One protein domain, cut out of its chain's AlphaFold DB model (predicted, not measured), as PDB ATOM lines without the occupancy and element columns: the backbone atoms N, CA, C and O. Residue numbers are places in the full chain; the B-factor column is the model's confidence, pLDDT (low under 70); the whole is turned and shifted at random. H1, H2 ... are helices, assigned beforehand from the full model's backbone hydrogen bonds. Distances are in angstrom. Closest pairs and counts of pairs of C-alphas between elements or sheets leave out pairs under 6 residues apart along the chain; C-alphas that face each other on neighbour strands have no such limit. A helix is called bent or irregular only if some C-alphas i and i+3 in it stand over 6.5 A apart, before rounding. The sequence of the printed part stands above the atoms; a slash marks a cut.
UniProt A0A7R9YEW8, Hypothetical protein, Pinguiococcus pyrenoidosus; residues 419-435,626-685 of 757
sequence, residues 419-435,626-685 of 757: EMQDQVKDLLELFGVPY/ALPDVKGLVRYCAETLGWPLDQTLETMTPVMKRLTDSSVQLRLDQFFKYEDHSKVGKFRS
ATOM      1  N   GLU A 419     137.530  22.256   8.147       87.38
ATOM      2  CA  GLU A 419     137.242  23.527   7.446       87.38
ATOM      3  C   GLU A 419     135.822  23.546   6.846       87.38
ATOM      4  O   GLU A 419     135.089  24.518   7.015       87.38
ATOM      5  N   MET A 420     135.402  22.461   6.181       88.00
ATOM      6  CA  MET A 420     134.057  22.350   5.601       88.00
ATOM      7  C   MET A 420     132.965  22.230   6.668       88.00
ATOM      8  O   MET A 420     131.854  22.714   6.456       88.00
ATOM      9  N   GLN A 421     133.248  21.593   7.809       89.56
ATOM     10  CA  GLN A 421     132.290  21.524   8.914       89.56
ATOM     11  C   GLN A 421     132.110  22.892   9.574       89.56
ATOM     12  O   GLN A 421     130.979  23.280   9.854       89.56
ATOM     13  N   ASP A 422     133.199  23.621   9.812       91.38
ATOM     14  CA  ASP A 422     133.169  24.943  10.443       91.38
ATOM     15  C   ASP A 422     132.505  25.983   9.530       91.38
ATOM     16  O   ASP A 422     131.603  26.682   9.978       91.38
ATOM     17  N   GLN A 423     132.788  25.964   8.222       91.19
ATOM     18  CA  GLN A 423     132.052  26.756   7.222       91.19
ATOM     19  C   GLN A 423     130.530  26.506   7.259       91.19
ATOM     20  O   GLN A 423     129.732  27.429   7.087       91.19
ATOM     21  N   VAL A 424     130.089  25.267   7.498       92.31
ATOM     22  CA  VAL A 424     128.654  24.957   7.636       92.31
ATOM     23  C   VAL A 424     128.091  25.431   8.984       92.31
ATOM     24  O   VAL A 424     126.950  25.892   9.010       92.31
ATOM     25  N   LYS A 425     128.863  25.380  10.078       93.81
ATOM     26  CA  LYS A 425     128.462  25.921  11.393       93.81
ATOM     27  C   LYS A 425     128.294  27.440  11.328       93.81
ATOM     28  O   LYS A 425     127.208  27.921  11.637       93.81
ATOM     29  N   ASP A 426     129.294  28.158  10.813       93.56
ATOM     30  CA  ASP A 426     129.256  29.610  10.581       93.56
ATOM     31  C   ASP A 426     128.000  30.011   9.790       93.56
ATOM     32  O   ASP A 426     127.281  30.944  10.151       93.56
ATOM     33  N   LEU A 427     127.693  29.271   8.720       93.62
ATOM     34  CA  LEU A 427     126.515  29.521   7.894       93.62
ATOM     35  C   LEU A 427     125.198  29.283   8.656       93.62
ATOM     36  O   LEU A 427     124.252  30.047   8.475       93.62
ATOM     37  N   LEU A 428     125.121  28.257   9.510       94.81
ATOM     38  CA  LEU A 428     123.944  27.983  10.345       94.81
ATOM     39  C   LEU A 428     123.741  29.061  11.420       94.81
ATOM     40  O   LEU A 428     122.609  29.514  11.599       94.81
ATOM     41  N   GLU A 429     124.814  29.538  12.062       94.38
ATOM     42  CA  GLU A 429     124.757  30.665  13.005       94.38
ATOM     43  C   GLU A 429     124.288  31.953  12.315       94.38
ATOM     44  O   GLU A 429     123.375  32.619  12.805       94.38
ATOM     45  N   LEU A 430     124.822  32.256  11.126       93.75
ATOM     46  CA  LEU A 430     124.395  33.392  10.303       93.75
ATOM     47  C   LEU A 430     122.929  33.295   9.842       93.75
ATOM     48  O   LEU A 430     122.278  34.323   9.648       93.75
ATOM     49  N   PHE A 431     122.381  32.085   9.698       92.50
ATOM     50  CA  PHE A 431     120.951  31.854   9.465       92.50
ATOM     51  C   PHE A 431     120.094  31.844  10.744       92.50
ATOM     52  O   PHE A 431     118.870  31.763  10.641       92.50
ATOM     53  N   GLY A 432     120.696  31.918  11.934       92.19
ATOM     54  CA  GLY A 432     119.991  31.805  13.212       92.19
ATOM     55  C   GLY A 432     119.444  30.401  13.506       92.19
ATOM     56  O   GLY A 432     118.511  30.260  14.301       92.19
ATOM     57  N   VAL A 433     119.985  29.366  12.854       94.06
ATOM     58  CA  VAL A 433     119.535  27.973  12.976       94.06
ATOM     59  C   VAL A 433     120.365  27.253  14.048       94.06
ATOM     60  O   VAL A 433     121.580  27.138  13.893       94.06
ATOM     61  N   PRO A 434     119.743  26.725  15.119       94.19
ATOM     62  CA  PRO A 434     120.462  25.993  16.150       94.19
ATOM     63  C   PRO A 434     120.988  24.660  15.604       94.19
ATOM     64  O   PRO A 434     120.256  23.902  14.967       94.19
ATOM     65  N   TYR A 435     122.245  24.353  15.917       94.69
ATOM     66  CA  TYR A 435     122.878  23.066  15.641       94.69
ATOM     67  C   TYR A 435     123.466  22.471  16.927       94.69
ATOM     68  O   TYR A 435     123.682  23.171  17.917       94.69
ATOM     69  N   ALA A 626     117.045  32.139  15.982       89.44
ATOM     70  CA  ALA A 626     117.262  33.572  15.801       89.44
ATOM     71  C   ALA A 626     116.825  34.033  14.397       89.44
ATOM     72  O   ALA A 626     116.454  33.225  13.545       89.44
ATOM     73  N   LEU A 627     116.850  35.346  14.155       88.50
ATOM     74  CA  LEU A 627     116.664  35.906  12.815       88.50
ATOM     75  C   LEU A 627     117.997  35.862  12.036       88.50
ATOM     76  O   LEU A 627     119.033  36.124  12.648       88.50
ATOM     77  N   PRO A 628     117.993  35.594  10.715       92.00
ATOM     78  CA  PRO A 628     119.216  35.590   9.911       92.00
ATOM     79  C   PRO A 628     119.918  36.956   9.877       92.00
ATOM     80  O   PRO A 628     119.283  37.975   9.581       92.00
ATOM     81  N   ASP A 629     121.239  36.982  10.079       92.00
ATOM     82  CA  ASP A 629     122.042  38.186   9.853       92.00
ATOM     83  C   ASP A 629     122.292  38.377   8.354       92.00
ATOM     84  O   ASP A 629     123.239  37.853   7.768       92.00
ATOM     85  N   VAL A 630     121.450  39.195   7.724       89.38
ATOM     86  CA  VAL A 630     121.573  39.551   6.305       89.38
ATOM     87  C   VAL A 630     122.920  40.222   5.987       89.38
ATOM     88  O   VAL A 630     123.423  40.049   4.878       89.38
ATOM     89  N   LYS A 631     123.535  40.966   6.921       91.00
ATOM     90  CA  LYS A 631     124.827  41.641   6.690       91.00
ATOM     91  C   LYS A 631     125.973  40.626   6.710       91.00
ATOM     92  O   LYS A 631     126.799  40.625   5.794       91.00
ATOM     93  N   GLY A 632     125.989  39.740   7.703       91.94
ATOM     94  CA  GLY A 632     126.923  38.622   7.802       91.94
ATOM     95  C   GLY A 632     126.788  37.634   6.642       91.94
ATOM     96  O   GLY A 632     127.790  37.320   6.007       91.94
ATOM     97  N   LEU A 633     125.565  37.233   6.274       91.94
ATOM     98  CA  LEU A 633     125.295  36.365   5.117       91.94
ATOM     99  C   LEU A 633     125.776  36.979   3.794       91.94
ATOM    100  O   LEU A 633     126.409  36.289   2.999       91.94
ATOM    101  N   VAL A 634     125.534  38.273   3.555       92.62
ATOM    102  CA  VAL A 634     126.059  38.980   2.371       92.62
ATOM    103  C   VAL A 634     127.586  38.937   2.326       92.62
ATOM    104  O   VAL A 634     128.157  38.680   1.266       92.62
ATOM    105  N   ARG A 635     128.253  39.150   3.466       93.12
ATOM    106  CA  ARG A 635     129.714  39.085   3.556       93.12
ATOM    107  C   ARG A 635     130.236  37.663   3.329       93.12
ATOM    108  O   ARG A 635     131.142  37.481   2.525       93.12
ATOM    109  N   TYR A 636     129.636  36.669   3.977       92.88
ATOM    110  CA  TYR A 636     130.012  35.260   3.868       92.88
ATOM    111  C   TYR A 636     129.820  34.714   2.444       92.88
ATOM    112  O   TYR A 636     130.711  34.072   1.895       92.88
ATOM    113  N   CYS A 637     128.699  35.024   1.787       92.38
ATOM    114  CA  CYS A 637     128.470  34.628   0.397       92.38
ATOM    115  C   CYS A 637     129.455  35.302  -0.575       92.38
ATOM    116  O   CYS A 637     129.842  34.682  -1.565       92.38
ATOM    117  N   ALA A 638     129.906  36.527  -0.293       92.31
ATOM    118  CA  ALA A 638     130.931  37.199  -1.090       92.31
ATOM    119  C   ALA A 638     132.345  36.629  -0.856       92.31
ATOM    120  O   ALA A 638     133.072  36.414  -1.824       92.31
ATOM    121  N   GLU A 639     132.729  36.364   0.398       91.75
ATOM    122  CA  GLU A 639     134.068  35.876   0.769       91.75
ATOM    123  C   GLU A 639     134.252  34.371   0.483       91.75
ATOM    124  O   GLU A 639     135.266  33.987  -0.096       91.75
ATOM    125  N   THR A 640     133.266  33.530   0.814       88.94
ATOM    126  CA  THR A 640     133.360  32.058   0.723       88.94
ATOM    127  C   THR A 640     132.797  31.492  -0.585       88.94
ATOM    128  O   THR A 640     133.337  30.528  -1.124       88.94
ATOM    129  N   LEU A 641     131.711  32.069  -1.122       87.25
ATOM    130  CA  LEU A 641     131.032  31.553  -2.327       87.25
ATOM    131  C   LEU A 641     131.285  32.394  -3.592       87.25
ATOM    132  O   LEU A 641     130.885  31.986  -4.686       87.25
ATOM    133  N   GLY A 642     131.929  33.560  -3.464       91.31
ATOM    134  CA  GLY A 642     132.185  34.490  -4.569       91.31
ATOM    135  C   GLY A 642     130.926  35.139  -5.164       91.31
ATOM    136  O   GLY A 642     130.954  35.579  -6.314       91.31
ATOM    137  N   TRP A 643     129.806  35.165  -4.434       91.62
ATOM    138  CA  TRP A 643     128.539  35.708  -4.935       91.62
ATOM    139  C   TRP A 643     128.509  37.243  -4.862       91.62
ATOM    140  O   TRP A 643     128.919  37.824  -3.855       91.62
ATOM    141  N   PRO A 644     127.957  37.933  -5.877       92.12
ATOM    142  CA  PRO A 644     127.650  39.351  -5.772       92.12
ATOM    143  C   PRO A 644     126.506  39.603  -4.777       92.12
ATOM    144  O   PRO A 644     125.662  38.738  -4.515       92.12
ATOM    145  N   LEU A 645     126.449  40.843  -4.279       90.56
ATOM    146  CA  LEU A 645     125.399  41.343  -3.385       90.56
ATOM    147  C   LEU A 645     123.994  41.002  -3.905       90.56
ATOM    148  O   LEU A 645     123.203  40.396  -3.185       90.56
ATOM    149  N   ASP A 646     123.721  41.336  -5.167       91.12
ATOM    150  CA  ASP A 646     122.402  41.200  -5.790       91.12
ATOM    151  C   ASP A 646     121.896  39.751  -5.778       91.12
ATOM    152  O   ASP A 646     120.746  39.503  -5.430       91.12
ATOM    153  N   GLN A 647     122.770  38.780  -6.073       92.31
ATOM    154  CA  GLN A 647     122.430  37.353  -6.071       92.31
ATOM    155  C   GLN A 647     122.125  36.838  -4.658       92.31
ATOM    156  O   GLN A 647     121.211  36.032  -4.461       92.31
ATOM    157  N   THR A 648     122.866  37.324  -3.659       90.19
ATOM    158  CA  THR A 648     122.617  36.966  -2.259       90.19
ATOM    159  C   THR A 648     121.298  37.570  -1.776       90.19
ATOM    160  O   THR A 648     120.482  36.866  -1.186       90.19
ATOM    161  N   LEU A 649     121.024  38.839  -2.101       90.00
ATOM    162  CA  LEU A 649     119.762  39.502  -1.760       90.00
ATOM    163  C   LEU A 649     118.555  38.904  -2.503       90.00
ATOM    164  O   LEU A 649     117.507  38.727  -1.882       90.00
ATOM    165  N   GLU A 650     118.681  38.535  -3.781       92.12
ATOM    166  CA  GLU A 650     117.633  37.834  -4.540       92.12
ATOM    167  C   GLU A 650     117.293  36.481  -3.895       92.12
ATOM    168  O   GLU A 650     116.119  36.139  -3.747       92.12
ATOM    169  N   THR A 651     118.311  35.748  -3.431       89.62
ATOM    170  CA  THR A 651     118.130  34.456  -2.752       89.62
ATOM    171  C   THR A 651     117.512  34.620  -1.355       89.62
ATOM    172  O   THR A 651     116.649  33.835  -0.966       89.62
ATOM    173  N   MET A 652     117.912  35.649  -0.598       88.06
ATOM    174  CA  MET A 652     117.473  35.860   0.791       88.06
ATOM    175  C   MET A 652     116.137  36.596   0.932       88.06
ATOM    176  O   MET A 652     115.408  36.347   1.892       88.06
ATOM    177  N   THR A 653     115.757  37.465  -0.010       88.81
ATOM    178  CA  THR A 653     114.515  38.261   0.083       88.81
ATOM    179  C   THR A 653     113.248  37.400   0.247       88.81
ATOM    180  O   THR A 653     112.427  37.736   1.105       88.81
ATOM    181  N   PRO A 654     113.060  36.271  -0.473       89.44
ATOM    182  CA  PRO A 654     111.931  35.366  -0.241       89.44
ATOM    183  C   PRO A 654     111.910  34.750   1.166       89.44
ATOM    184  O   PRO A 654     110.831  34.581   1.737       89.44
ATOM    185  N   VAL A 655     113.083  34.438   1.730       87.56
ATOM    186  CA  VAL A 655     113.238  33.834   3.065       87.56
ATOM    187  C   VAL A 655     112.939  34.866   4.150       87.56
ATOM    188  O   VAL A 655     112.046  34.653   4.967       87.56
ATOM    189  N   MET A 656     113.592  36.031   4.100       85.75
ATOM    190  CA  MET A 656     113.354  37.134   5.039       85.75
ATOM    191  C   MET A 656     111.899  37.599   5.013       85.75
ATOM    192  O   MET A 656     111.316  37.867   6.063       85.75
ATOM    193  N   LYS A 657     111.270  37.623   3.830       87.38
ATOM    194  CA  LYS A 657     109.837  37.887   3.715       87.38
ATOM    195  C   LYS A 657     108.997  36.805   4.401       87.38
ATOM    196  O   LYS A 657     108.121  37.159   5.175       87.38
ATOM    197  N   ARG A 658     109.268  35.513   4.175       83.31
ATOM    198  CA  ARG A 658     108.551  34.403   4.840       83.31
ATOM    199  C   ARG A 658     108.700  34.395   6.366       83.31
ATOM    200  O   ARG A 658     107.786  33.924   7.027       83.31
ATOM    201  N   LEU A 659     109.816  34.895   6.899       80.69
ATOM    202  CA  LEU A 659     110.056  35.038   8.342       80.69
ATOM    203  C   LEU A 659     109.402  36.300   8.939       80.69
ATOM    204  O   LEU A 659     109.031  36.303  10.109       80.69
ATOM    205  N   THR A 660     109.256  37.364   8.142       78.62
ATOM    206  CA  THR A 660     108.656  38.648   8.563       78.62
ATOM    207  C   THR A 660     107.131  38.667   8.401       78.62
ATOM    208  O   THR A 660     106.428  39.280   9.204       78.62
ATOM    209  N   ASP A 661     106.601  38.011   7.365       80.69
ATOM    210  CA  ASP A 661     105.166  37.806   7.180       80.69
ATOM    211  C   ASP A 661     104.662  36.925   8.337       80.69
ATOM    212  O   ASP A 661     104.970  35.736   8.407       80.69
ATOM    213  N   SER A 662     103.861  37.495   9.246       57.66
ATOM    214  CA  SER A 662     103.434  36.875  10.516       57.66
ATOM    215  C   SER A 662     102.432  35.711  10.374       57.66
ATOM    216  O   SER A 662     101.586  35.481  11.244       57.66
ATOM    217  N   SER A 663     102.477  34.988   9.257       62.97
ATOM    218  CA  SER A 663     101.827  33.696   9.082       62.97
ATOM    219  C   SER A 663     102.458  32.672  10.021       62.97
ATOM    220  O   SER A 663     103.640  32.365   9.899       62.97
ATOM    221  N   VAL A 664     101.656  32.111  10.930       66.25
ATOM    222  CA  VAL A 664     102.079  30.996  11.788       66.25
ATOM    223  C   VAL A 664     102.572  29.852  10.899       66.25
ATOM    224  O   VAL A 664     101.801  29.319  10.099       66.25
ATOM    225  N   GLN A 665     103.846  29.481  11.043       69.88
ATOM    226  CA  GLN A 665     104.421  28.355  10.317       69.88
ATOM    227  C   GLN A 665     103.655  27.075  10.665       69.88
ATOM    228  O   GLN A 665     103.505  26.712  11.833       69.88
ATOM    229  N   LEU A 666     103.151  26.396   9.636       77.25
ATOM    230  CA  LEU A 666     102.515  25.094   9.793       77.25
ATOM    231  C   LEU A 666     103.587  24.031  10.065       77.25
ATOM    232  O   LEU A 666     104.648  24.043   9.439       77.25
ATOM    233  N   ARG A 667     103.285  23.092  10.969       79.81
ATOM    234  CA  ARG A 667     104.077  21.865  11.154       79.81
ATOM    235  C   ARG A 667     104.075  21.035   9.864       79.81
ATOM    236  O   ARG A 667     103.198  21.204   9.012       79.81
ATOM    237  N   LEU A 668     105.053  20.139   9.706       79.62
ATOM    238  CA  LEU A 668     105.262  19.413   8.445       79.62
ATOM    239  C   LEU A 668     104.033  18.577   8.025       79.62
ATOM    240  O   LEU A 668     103.708  18.527   6.841       79.62
ATOM    241  N   ASP A 669     103.312  18.025   9.009       73.94
ATOM    242  CA  ASP A 669     102.055  17.264   8.892       73.94
ATOM    243  C   ASP A 669     100.831  18.097   8.458       73.94
ATOM    244  O   ASP A 669      99.794  17.552   8.083       73.94
ATOM    245  N   GLN A 670     100.938  19.424   8.530       78.31
ATOM    246  CA  GLN A 670      99.910  20.383   8.117       78.31
ATOM    247  C   GLN A 670     100.301  21.122   6.831       78.31
ATOM    248  O   GLN A 670      99.424  21.562   6.085       78.31
ATOM    249  N   PHE A 671     101.603  21.261   6.569       77.69
ATOM    250  CA  PHE A 671     102.140  21.838   5.340       77.69
ATOM    251  C   PHE A 671     102.044  20.853   4.166       77.69
ATOM    252  O   PHE A 671     101.491  21.193   3.118       77.69
ATOM    253  N   PHE A 672     102.517  19.617   4.353       75.19
ATOM    254  CA  PHE A 672     102.230  18.518   3.438       75.19
ATOM    255  C   PHE A 672     100.939  17.834   3.870       75.19
ATOM    256  O   PHE A 672     100.759  17.488   5.034       75.19
ATOM    257  N   LYS A 673     100.038  17.596   2.916       73.62
ATOM    258  CA  LYS A 673      98.883  16.733   3.162       73.62
ATOM    259  C   LYS A 673      99.355  15.291   3.100       73.62
ATOM    260  O   LYS A 673      99.728  14.826   2.025       73.62
ATOM    261  N   TYR A 674      99.338  14.609   4.237       70.88
ATOM    262  CA  TYR A 674      99.524  13.165   4.270       70.88
ATOM    263  C   TYR A 674      98.391  12.494   3.476       70.88
ATOM    264  O   TYR A 674      97.218  12.839   3.635       70.88
ATOM    265  N   GLU A 675      98.752  11.585   2.571       71.00
ATOM    266  CA  GLU A 675      97.812  10.825   1.747       71.00
ATOM    267  C   GLU A 675      97.950   9.335   2.089       71.00
ATOM    268  O   GLU A 675      98.681   8.609   1.420       71.00
ATOM    269  N   ASP A 676      97.204   8.846   3.087       62.78
ATOM    270  CA  ASP A 676      97.217   7.459   3.607       62.78
ATOM    271  C   ASP A 676      97.133   6.371   2.508       62.78
ATOM    272  O   ASP A 676      97.421   5.189   2.709       62.78
ATOM    273  N   HIS A 677      96.631   6.751   1.333       57.97
ATOM    274  CA  HIS A 677      96.343   5.882   0.199       57.97
ATOM    275  C   HIS A 677      97.537   5.747  -0.771       57.97
ATOM    276  O   HIS A 677      97.588   4.783  -1.546       57.97
ATOM    277  N   SER A 678      98.506   6.672  -0.751       61.00
ATOM    278  CA  SER A 678      99.611   6.773  -1.721       61.00
ATOM    279  C   SER A 678     100.864   5.986  -1.305       61.00
ATOM    280  O   SER A 678     101.994   6.427  -1.484       61.00
ATOM    281  N   LYS A 679     100.669   4.758  -0.805       65.44
ATOM    282  CA  LYS A 679     101.741   3.869  -0.315       65.44
ATOM    283  C   LYS A 679     102.882   3.681  -1.323       65.44
ATOM    284  O   LYS A 679     102.761   2.909  -2.285       65.44
ATOM    285  N   VAL A 680     103.997   4.355  -1.054       55.97
ATOM    286  CA  VAL A 680     105.278   4.201  -1.750       55.97
ATOM    287  C   VAL A 680     105.848   2.816  -1.415       55.97
ATOM    288  O   VAL A 680     105.767   2.361  -0.280       55.97
ATOM    289  N   GLY A 681     106.387   2.101  -2.408       58.50
ATOM    290  CA  GLY A 681     107.046   0.808  -2.163       58.50
ATOM    291  C   GLY A 681     106.135  -0.426  -2.027       58.50
ATOM    292  O   GLY A 681     106.431  -1.321  -1.240       58.50
ATOM    293  N   LYS A 682     105.060  -0.558  -2.822       61.78
ATOM    294  CA  LYS A 682     104.257  -1.804  -2.870       61.78
ATOM    295  C   LYS A 682     105.131  -3.038  -3.157       61.78
ATOM    296  O   LYS A 682     105.674  -3.174  -4.256       61.78
ATOM    297  N   PHE A 683     105.205  -3.974  -2.205       66.94
ATOM    298  CA  PHE A 683     106.004  -5.200  -2.326       66.94
ATOM    299  C   PHE A 683     105.664  -5.997  -3.590       66.94
ATOM    300  O   PHE A 683     104.564  -6.531  -3.726       66.94
ATOM    301  N   ARG A 684     106.632  -6.130  -4.505       65.94
ATOM    302  CA  ARG A 684     106.468  -6.873  -5.771       65.94
ATOM    303  C   ARG A 684     106.678  -8.387  -5.613       65.94
ATOM    304  O   ARG A 684     106.223  -9.161  -6.449       65.94
ATOM    305  N   SER A 685     107.356  -8.816  -4.544       77.06
ATOM    306  CA  SER A 685     107.631 -10.227  -4.248       77.06
ATOM    307  C   SER A 685     106.511 -10.853  -3.418       77.06
ATOM    308  O   SER A 685     106.287 -10.458  -2.275       77.06
TER     309      SER A 685
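What this domain is: This is residues 419 to 435 and 626 to 685 of the 757 residues of the protein "Hypothetical protein" of Pinguiococcus pyrenoidosus (UniProt A0A7R9YEW8). A small body of three helices trails a long arm: the helical hairpin H2 and H3 makes one part of the body, H1 packs by its last turn on H2, and residues 661 to 685 stick out from the far end of H3, with the single turn H4 along the way. H3, the longest helix, is kinked, and it meets H2 with its first half alone. The printed part has 77 residues with four named helices, in the order H1, H2, H3, H4, and no named strand; its class is all helix. The whole is extended, with a radius of gyration of the C-alphas of 18.2 A and spans of 52 by 36 by 24 A, and the arm makes much of the length.

Where its parts are: Begin with H3, residues 645 to 660: find C-alpha 645 at (125.399, 41.343, -3.385), and from there the helix runs 20.7 A to C-alpha 660. Just before it is H2, residues 630 to 639, 14.2 A long. Go back to the first printed residue for H1, residues 419 to 430, which begins at C-alpha 419 at (137.242, 23.527, 7.446) and is 16.4 A long. Beyond H3 comes H4, residues 668 to 671, which ends at C-alpha 671 at (102.140, 21.838, 5.340).

How they stand to each other: Look along H3 near residue 652, where it has a kink of 40 degrees; it is irregular, but only just, with C-alphas 651 and 654 at 6.7 A. H2 and H3 form a helical hairpin over a tight link of 5 residues, with a shallow tilt of 31 degrees, opposite ways. They touch, H3 with residues 645 to 652 alone, and their closest C-alphas are those of Val 634 and Thr 648, 6.1 A apart. On H1, look at residues 427 to 430: with these alone it touches H2, the closest C-alphas being those of Leu 430 and Leu 633 at 6.0 A. H1 and H2 run opposite ways at a shallow tilt of 23 degrees. H1 and H3 are apart, and H4 is apart from H1, H2 and H3. In H1 and H2 every O i to N i+4 pair is within hydrogen-bond range, in H3 10 of 12 are, and H4 is too short for such a pair.

The domain as a whole: The two C-alphas farthest apart are those of Lys 631 and Ser 685, 55.7 A. Residues 661 to 685, of which 668 to 671 belong to H4, stand free; the body without them has 52 residues and spans 31 by 25 by 13 A. Residues 436 to 625 are not printed, and C-alphas 435 and 626 are 11.9 A apart across this cut, which lies in the link from H1 to H2. The link from H3 to H4 is short, with 7 residues. The mean pLDDT of the printed part is 83.6, and the model's confidence is under 70 at residues 662 to 665 and 676 to 684.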